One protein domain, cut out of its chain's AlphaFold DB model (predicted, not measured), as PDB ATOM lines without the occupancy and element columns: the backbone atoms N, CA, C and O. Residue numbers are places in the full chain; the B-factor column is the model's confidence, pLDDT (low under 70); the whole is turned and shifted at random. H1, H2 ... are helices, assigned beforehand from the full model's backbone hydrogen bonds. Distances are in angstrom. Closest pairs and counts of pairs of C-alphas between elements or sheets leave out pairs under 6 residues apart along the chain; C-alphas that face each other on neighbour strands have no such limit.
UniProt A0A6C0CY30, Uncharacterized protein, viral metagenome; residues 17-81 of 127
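AT A GLANCE: This is residues 17 to 81 of the 127 residues of an uncharacterized protein of viral metagenome (UniProt A0A6C0CY30). One long helix, H1, makes the length of the model, and the two short helices H2 and H3 fold back on its far end as a small head. Residues 17 to 36 of H1 stick out as a free arm. The printed part has 65 residues, all helix in class, with H1, H2 and H3 in that order and no named strand. It is only just loose, close to extended, with a radius of gyration of the C-alphas of 16.1 A and spans of 53 by 29 by 15 A.

IN THESE COORDINATES: H1, residues 17 to 48, begins at C-alpha 17 (164.601, 150.898, 173.454) and is 47.0 A long. H2, residues 53 to 62, is 14.4 A long. H3, residues 67 to 74, is 10.6 A long and ends at C-alpha 74 (117.375, 144.783, 186.856).

HOW THE PARTS SIT: H1 touches H2 with residues 41 to 46 alone, at a steep tilt of 65 degrees, opposite ways; the closest C-alphas, of Val 42 and Ala 56, are 5.7 A apart. H1 and H3 only just touch, with 3 pairs of C-alphas within 8 A, closest at Ser 41 and Tyr 67, 6.4 A; H1 does so with residues 41 to 45 alone, at a shallow tilt of 25 degrees. H2 and H3 only just touch, also with 3 pairs, the C-alphas of Leu 60 and Tyr 67 being closest at 6.5 A. Every O i to N i+4 pair is within hydrogen-bond range in H2 and H3, and 27 of 28 in H1.

THE WHOLE: The C-alphas of Ser 17 and Gly 76, the two farthest apart, are 53.2 A apart. The printed part has no cut, and both links are tight. Residues 17 to 18 have pLDDT under 70.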
ATOM      1  N   SER A  17     165.196 150.354 172.224       60.50
ATOM      2  CA  SER A  17     164.601 150.898 173.454       60.50
ATOM      3  C   SER A  17     163.492 151.905 173.165       60.50
ATOM      4  O   SER A  17     162.429 151.866 173.789       60.50
ATOM      5  N   GLN A  18     163.667 152.768 172.156       61.41
ATOM      6  CA  GLN A  18     162.626 153.732 171.788       61.41
ATOM      7  C   GLN A  18     161.333 153.044 171.328       61.41
ATOM      8  O   GLN A  18     160.241 153.528 171.621       61.41
ATOM      9  N   ASN A  19     161.438 151.882 170.679       70.06
ATOM     10  CA  ASN A  19     160.282 151.107 170.234       70.06
ATOM     11  C   ASN A  19     159.574 150.419 171.419       70.06
ATOM     12  O   ASN A  19     158.344 150.350 171.463       70.06
ATOM     13  N   GLU A  20     160.338 149.970 172.420       76.81
ATOM     14  CA  GLU A  20     159.803 149.406 173.664       76.81
ATOM     15  C   GLU A  20     159.114 150.463 174.533       76.81
ATOM     16  O   GLU A  20     157.988 150.241 174.971       76.81
ATOM     17  N   ILE A  21     159.722 151.637 174.727       79.50
ATOM     18  CA  ILE A  21     159.136 152.745 175.502       79.50
ATOM     19  C   ILE A  21     157.817 153.203 174.875       79.50
ATOM     20  O   ILE A  21     156.811 153.369 175.568       79.50
ATOM     21  N   VAL A  22     157.804 153.373 173.550       78.62
ATOM     22  CA  VAL A  22     156.597 153.729 172.798       78.62
ATOM     23  C   VAL A  22     155.517 152.663 172.990       78.62
ATOM     24  O   VAL A  22     154.378 152.999 173.322       78.62
ATOM     25  N   ARG A  23     155.870 151.375 172.881       80.75
ATOM     26  CA  ARG A  23     154.949 150.257 173.126       80.75
ATOM     27  C   ARG A  23     154.389 150.261 174.550       80.75
ATOM     28  O   ARG A  23     153.182 150.095 174.711       80.75
ATOM     29  N   GLN A  24     155.225 150.473 175.566       85.25
ATOM     30  CA  GLN A  24     154.780 150.533 176.961       85.25
ATOM     31  C   GLN A  24     153.817 151.697 177.194       85.25
ATOM     32  O   GLN A  24     152.767 151.517 177.807       85.25
ATOM     33  N   LYS A  25     154.110 152.870 176.623       86.44
ATOM     34  CA  LYS A  25     153.222 154.034 176.691       86.44
ATOM     35  C   LYS A  25     151.853 153.751 176.062       86.44
ATOM     36  O   LYS A  25     150.835 154.133 176.632       86.44
ATOM     37  N   TYR A  26     151.810 153.046 174.928       83.25
ATOM     38  CA  TYR A  26     150.546 152.621 174.313       83.25
ATOM     39  C   TYR A  26     149.756 151.645 175.193       83.25
ATOM     40  O   TYR A  26     148.535 151.767 175.291       83.25
ATOM     41  N   ILE A  27     150.433 150.686 175.833       89.50
ATOM     42  CA  ILE A  27     149.791 149.727 176.743       89.50
ATOM     43  C   ILE A  27     149.192 150.466 177.944       89.50
ATOM     44  O   ILE A  27     148.008 150.295 178.218       89.50
ATOM     45  N   GLN A  28     149.961 151.357 178.573       91.12
ATOM     46  CA  GLN A  28     149.513 152.162 179.713       91.12
ATOM     47  C   GLN A  28     148.299 153.028 179.362       91.12
ATOM     48  O   GLN A  28     147.279 152.968 180.043       91.12
ATOM     49  N   GLN A  29     148.354 153.775 178.253       89.81
ATOM     50  CA  GLN A  29     147.224 154.604 177.810       89.81
ATOM     51  C   GLN A  29     145.959 153.775 177.558       89.81
ATOM     52  O   GLN A  29     144.846 154.203 177.873       89.81
ATOM     53  N   ARG A  30     146.118 152.573 176.995       90.75
ATOM     54  CA  ARG A  30     145.006 151.653 176.756       90.75
ATOM     55  C   ARG A  30     144.425 151.118 178.065       90.75
ATOM     56  O   ARG A  30     143.205 151.058 178.185       90.75
ATOM     57  N   GLU A  31     145.263 150.745 179.025       92.81
ATOM     58  CA  GLU A  31     144.828 150.288 180.351       92.81
ATOM     59  C   GLU A  31     144.087 151.389 181.116       92.81
ATOM     60  O   GLU A  31     143.000 151.145 181.639       92.81
ATOM     61  N   GLU A  32     144.609 152.616 181.110       94.12
ATOM     62  CA  GLU A  32     143.946 153.779 181.709       94.12
ATOM     63  C   GLU A  32     142.575 154.040 181.083       94.12
ATOM     64  O   GLU A  32     141.594 154.272 181.795       94.12
ATOM     65  N   TYR A  33     142.487 153.979 179.753       92.69
ATOM     66  CA  TYR A  33     141.222 154.132 179.042       92.69
ATOM     67  C   TYR A  33     140.220 153.043 179.439       92.69
ATOM     68  O   TYR A  33     139.074 153.351 179.767       92.69
ATOM     69  N   ILE A  34     140.653 151.779 179.463       92.69
ATOM     70  CA  ILE A  34     139.803 150.654 179.871       92.69
ATOM     71  C   ILE A  34     139.307 150.861 181.303       92.69
ATOM     72  O   ILE A  34     138.111 150.725 181.554       92.69
ATOM     73  N   ASN A  35     140.187 151.240 182.229       94.31
ATOM     74  CA  ASN A  35     139.810 151.482 183.620       94.31
ATOM     75  C   ASN A  35     138.799 152.624 183.755       94.31
ATOM     76  O   ASN A  35     137.815 152.473 184.477       94.31
ATOM     77  N   LYS A  36     138.969 153.724 183.011       95.00
ATOM     78  CA  LYS A  36     137.975 154.810 182.976       95.00
ATOM     79  C   LYS A  36     136.612 154.315 182.504       95.00
ATOM     80  O   LYS A  36     135.612 154.590 183.156       95.00
ATOM     81  N   VAL A  37     136.566 153.540 181.420       92.38
ATOM     82  CA  VAL A  37     135.304 152.988 180.897       92.38
ATOM     83  C   VAL A  37     134.635 152.060 181.916       92.38
ATOM     84  O   VAL A  37     133.418 152.126 182.094       92.38
ATOM     85  N   LYS A  38     135.408 151.223 182.619       93.06
ATOM     86  CA  LYS A  38     134.888 150.345 183.680       93.06
ATOM     87  C   LYS A  38     134.257 151.134 184.826       93.06
ATOM     88  O   LYS A  38     133.133 150.832 185.215       93.06
ATOM     89  N   VAL A  39     134.957 152.153 185.328       94.31
ATOM     90  CA  VAL A  39     134.468 153.018 186.414       94.31
ATOM     91  C   VAL A  39     133.199 153.759 185.993       94.31
ATOM     92  O   VAL A  39     132.212 153.747 186.724       94.31
ATOM     93  N   GLU A  40     133.174 154.330 184.788       94.69
ATOM     94  CA  GLU A  40     131.979 155.006 184.272       94.69
ATOM     95  C   GLU A  40     130.793 154.048 184.101       94.69
ATOM     96  O   GLU A  40     129.657 154.424 184.381       94.69
ATOM     97  N   SER A  41     131.043 152.795 183.711       92.69
ATOM     98  CA  SER A  41     129.993 151.779 183.575       92.69
ATOM     99  C   SER A  41     129.364 151.425 184.927       92.69
ATOM    100  O   SER A  41     128.143 151.319 185.023       92.69
ATOM    101  N   VAL A  42     130.181 151.287 185.977       94.75
ATOM    102  CA  VAL A  42     129.707 151.059 187.355       94.75
ATOM    103  C   VAL A  42     128.889 152.258 187.837       94.75
ATOM    104  O   VAL A  42     127.740 152.096 188.243       94.75
ATOM    105  N   ASN A  43     129.435 153.471 187.698       94.56
ATOM    106  CA  ASN A  43     128.757 154.710 188.086       94.56
ATOM    107  C   ASN A  43     127.416 154.887 187.366       94.56
ATOM    108  O   ASN A  43     126.445 155.356 187.957       94.56
ATOM    109  N   MET A  44     127.354 154.530 186.082       93.81
ATOM    110  CA  MET A  44     126.126 154.598 185.298       93.81
ATOM    111  C   MET A  44     125.037 153.686 185.868       93.81
ATOM    112  O   MET A  44     123.889 154.117 185.959       93.81
ATOM    113  N   ILE A  45     125.392 152.462 186.266       94.75
ATOM    114  CA  ILE A  45     124.450 151.506 186.857       94.75
ATOM    115  C   ILE A  45     123.989 151.994 188.228       94.75
ATOM    116  O   ILE A  45     122.789 152.134 188.427       94.75
ATOM    117  N   CYS A  46     124.910 152.362 189.123       94.44
ATOM    118  CA  CYS A  46     124.567 152.845 190.466       94.44
ATOM    119  C   CYS A  46     123.696 154.116 190.465       94.44
ATOM    120  O   CYS A  46     122.994 154.381 191.431       94.44
ATOM    121  N   ARG A  47     123.723 154.930 189.398       95.06
ATOM    122  CA  ARG A  47     122.814 156.086 189.244       95.06
ATOM    123  C   ARG A  47     121.389 155.693 188.842       95.06
ATOM    124  O   ARG A  47     120.480 156.494 189.029       95.06
ATOM    125  N   GLN A  48     121.215 154.537 188.206       91.25
ATOM    126  CA  GLN A  48     119.947 154.089 187.615       91.25
ATOM    127  C   GLN A  48     119.286 152.953 188.397       91.25
ATOM    128  O   GLN A  48     118.102 152.690 188.197       91.25
ATOM    129  N   THR A  49     120.044 152.269 189.249       93.25
ATOM    130  CA  THR A  49     119.598 151.121 190.033       93.25
ATOM    131  C   THR A  49     119.982 151.298 191.495       93.25
ATOM    132  O   THR A  49     120.890 152.057 191.822       93.25
ATOM    133  N   ASP A  50     119.346 150.525 192.370       94.19
ATOM    134  CA  ASP A  50     119.677 150.491 193.802       94.19
ATOM    135  C   ASP A  50     120.903 149.608 194.123       94.19
ATOM    136  O   ASP A  50     121.087 149.192 195.265       94.19
ATOM    137  N   TYR A  51     121.729 149.265 193.126       92.44
ATOM    138  CA  TYR A  51     122.910 148.429 193.348       92.44
ATOM    139  C   TYR A  51     124.033 149.218 194.012       92.44
ATOM    140  O   TYR A  51     124.367 150.335 193.603       92.44
ATOM    141  N   THR A  52     124.686 148.583 194.979       94.94
ATOM    142  CA  THR A  52     125.953 149.078 195.522       94.94
ATOM    143  C   THR A  52     127.063 149.003 194.473       94.94
ATOM    144  O   THR A  52     126.974 148.263 193.490       94.94
ATOM    145  N   GLU A  53     128.135 149.772 194.672       93.06
ATOM    146  CA  GLU A  53     129.265 149.811 193.737       93.06
ATOM    147  C   GLU A  53     129.876 148.417 193.511       93.06
ATOM    148  O   GLU A  53     130.215 148.051 192.383       93.06
ATOM    149  N   ASP A  54     129.952 147.612 194.572       94.06
ATOM    150  CA  ASP A  54     130.496 146.257 194.524       94.06
ATOM    151  C   ASP A  54     129.565 145.291 193.780       94.06
ATOM    152  O   ASP A  54     130.024 144.542 192.916       94.06
ATOM    153  N   GLU A  55     128.252 145.362 194.023       93.50
ATOM    154  CA  GLU A  55     127.256 144.556 193.302       93.50
ATOM    155  C   GLU A  55     127.206 144.908 191.810       93.50
ATOM    156  O   GLU A  55     127.138 144.022 190.951       93.50
ATOM    157  N   ALA A  56     127.264 146.202 191.483       93.00
ATOM    158  CA  ALA A  56     127.295 146.677 190.106       93.00
ATOM    159  C   ALA A  56     128.565 146.202 189.385       93.00
ATOM    160  O   ALA A  56     128.487 145.754 188.236       93.00
ATOM    161  N   ARG A  57     129.723 146.238 190.060       94.12
ATOM    162  CA  ARG A  57     130.991 145.726 189.525       94.12
ATOM    163  C   ARG A  57     130.934 144.222 189.281       94.12
ATOM    164  O   ARG A  57     131.261 143.787 188.180       94.12
ATOM    165  N   GLU A  58     130.457 143.441 190.248       95.12
ATOM    166  CA  GLU A  58     130.344 141.985 190.114       95.12
ATOM    167  C   GLU A  58     129.411 141.595 188.951       95.12
ATOM    168  O   GLU A  58     129.737 140.729 188.131       95.12
ATOM    169  N   LYS A  59     128.257 142.265 188.824       92.69
ATOM    170  CA  LYS A  59     127.312 142.032 187.719       92.69
ATOM    171  C   LYS A  59     127.880 142.443 186.361       92.69
ATOM    172  O   LYS A  59     127.646 141.741 185.374       92.69
ATOM    173  N   LEU A  60     128.628 143.544 186.289       93.31
ATOM    174  CA  LEU A  60     129.315 143.960 185.065       93.31
ATOM    175  C   LEU A  60     130.403 142.964 184.664       93.31
ATOM    176  O   LEU A  60     130.486 142.612 183.491       93.31
ATOM    177  N   GLU A  61     131.195 142.460 185.609       93.44
ATOM    178  CA  GLU A  61     132.245 141.473 185.331       93.44
ATOM    179  C   GLU A  61     131.675 140.166 184.777       93.44
ATOM    180  O   GLU A  61     132.179 139.657 183.773       93.44
ATOM    181  N   LYS A  62     130.561 139.682 185.340       93.38
ATOM    182  CA  LYS A  62     129.844 138.502 184.825       93.38
ATOM    183  C   LYS A  62     129.322 138.690 183.396       93.38
ATOM    184  O   LYS A  62     129.244 137.722 182.645       93.38
ATOM    185  N   ASN A  63     128.993 139.923 183.009       90.88
ATOM    186  CA  ASN A  63     128.414 140.264 181.707       90.88
ATOM    187  C   ASN A  63     129.416 140.925 180.739       90.88
ATOM    188  O   ASN A  63     129.004 141.619 179.808       90.88
ATOM    189  N   ASN A  64     130.729 140.735 180.932       91.38
ATOM    190  CA  ASN A  64     131.784 141.329 180.092       91.38
ATOM    191  C   ASN A  64     131.665 142.861 179.937       91.38
ATOM    192  O   ASN A  64     131.884 143.410 178.858       91.38
ATOM    193  N   TYR A  65     131.297 143.551 181.017       89.44
ATOM    194  CA  TYR A  65     131.055 144.995 181.082       89.44
ATOM    195  C   TYR A  65     129.955 145.509 180.132       89.44
ATOM    196  O   TYR A  65     129.909 146.694 179.799       89.44
ATOM    197  N   ASN A  66     129.020 144.644 179.726       90.88
ATOM    198  CA  ASN A  66     127.829 145.064 179.000       90.88
ATOM    199  C   ASN A  66     126.764 145.600 179.973       90.88
ATOM    200  O   ASN A  66     125.949 144.850 180.515       90.88
ATOM    201  N   TYR A  67     126.759 146.918 180.169       91.00
ATOM    202  CA  TYR A  67     125.807 147.601 181.048       91.00
ATOM    203  C   TYR A  67     124.342 147.402 180.632       91.00
ATOM    204  O   TYR A  67     123.464 147.396 181.491       91.00
ATOM    205  N   GLN A  68     124.059 147.216 179.337       90.12
ATOM    206  CA  GLN A  68     122.691 147.083 178.838       90.12
ATOM    207  C   GLN A  68     122.053 145.788 179.341       90.12
ATOM    208  O   GLN A  68     120.892 145.801 179.734       90.12
ATOM    209  N   ILE A  69     122.816 144.692 179.396       90.62
ATOM    210  CA  ILE A  69     122.332 143.413 179.933       90.62
ATOM    211  C   ILE A  69     122.025 143.548 181.427       90.62
ATOM    212  O   ILE A  69     120.953 143.141 181.863       90.62
ATOM    213  N   VAL A  70     122.921 144.176 182.197       91.75
ATOM    214  CA  VAL A  70     122.739 144.348 183.648       91.75
ATOM    215  C   VAL A  70     121.522 145.221 183.969       91.75
ATOM    216  O   VAL A  70     120.752 144.901 184.875       91.75
ATOM    217  N   LEU A  71     121.318 146.303 183.210       92.00
ATOM    218  CA  LEU A  71     120.138 147.160 183.348       92.00
ATOM    219  C   LEU A  71     118.862 146.427 182.924       92.00
ATOM    220  O   LEU A  71     117.871 146.468 183.648       92.00
ATOM    221  N   ASN A  72     118.887 145.714 181.797       91.25
ATOM    222  CA  ASN A  72     117.752 144.913 181.341       91.25
ATOM    223  C   ASN A  72     117.354 143.855 182.378       91.25
ATOM    224  O   ASN A  72     116.168 143.684 182.644       91.25
ATOM    225  N   GLU A  73     118.331 143.187 182.996       90.38
ATOM    226  CA  GLU A  73     118.108 142.218 184.072       90.38
ATOM    227  C   GLU A  73     117.448 142.879 185.290       90.38
ATOM    228  O   GLU A  73     116.457 142.358 185.797       90.38
ATOM    229  N   TYR A  74     117.942 144.045 185.721       92.69
ATOM    230  CA  TYR A  74     117.375 144.783 186.856       92.69
ATOM    231  C   TYR A  74     115.937 145.256 186.596       92.69
ATOM    232  O   TYR A  74     115.065 145.081 187.444       92.69
ATOM    233  N   PHE A  75     115.661 145.799 185.407       91.12
ATOM    234  CA  PHE A  75     114.320 146.259 185.023       91.12
ATOM    235  C   PHE A  75     113.386 145.128 184.562       91.12
ATOM    236  O   PHE A  75     112.230 145.383 184.223       91.12
ATOM    237  N   GLY A  76     113.861 143.879 184.511       88.75
ATOM    238  CA  GLY A  76     113.079 142.738 184.030       88.75
ATOM    239  C   GLY A  76     112.736 142.797 182.534       88.75
ATOM    240  O   GLY A  76     111.795 142.133 182.087       88.75
ATOM    241  N   ILE A  77     113.482 143.577 181.749       87.38
ATOM    242  CA  ILE A  77     113.313 143.680 180.300       87.38
ATOM    243  C   ILE A  77     113.929 142.434 179.668       87.38
ATOM    244  O   ILE A  77     115.146 142.281 179.587       87.38
ATOM    245  N   LYS A  78     113.079 141.527 179.192       81.88
ATOM    246  CA  LYS A  78     113.532 140.384 178.397       81.88
ATOM    247  C   LYS A  78     113.865 140.866 176.991       81.88
ATOM    248  O   LYS A  78     113.041 141.529 176.361       81.88
ATOM    249  N   GLU A  79     115.050 140.516 176.493       76.56
ATOM    250  CA  GLU A  79     115.379 140.749 175.089       76.56
ATOM    251  C   GLU A  79     114.310 140.091 174.216       76.56
ATOM    252  O   GLU A  79     113.973 138.916 174.387       76.56
ATOM    253  N   SER A  80     113.742 140.861 173.287       76.94
ATOM    254  CA  SER A  80     112.844 140.288 172.295       76.94
ATOM    255  C   SER A  80     113.626 139.233 171.514       76.94
ATOM    256  O   SER A  80     114.716 139.562 171.027       76.94
ATOM    257  N   PRO A  81     113.107 138.001 171.364       78.56
ATOM    258  CA  PRO A  81     113.806 136.981 170.603       78.56
ATOM    259  C   PRO A  81     114.108 137.540 169.215       78.56
ATOM    260  O   PRO A  81     113.237 138.144 168.574       78.56
TER     261      PRO A  81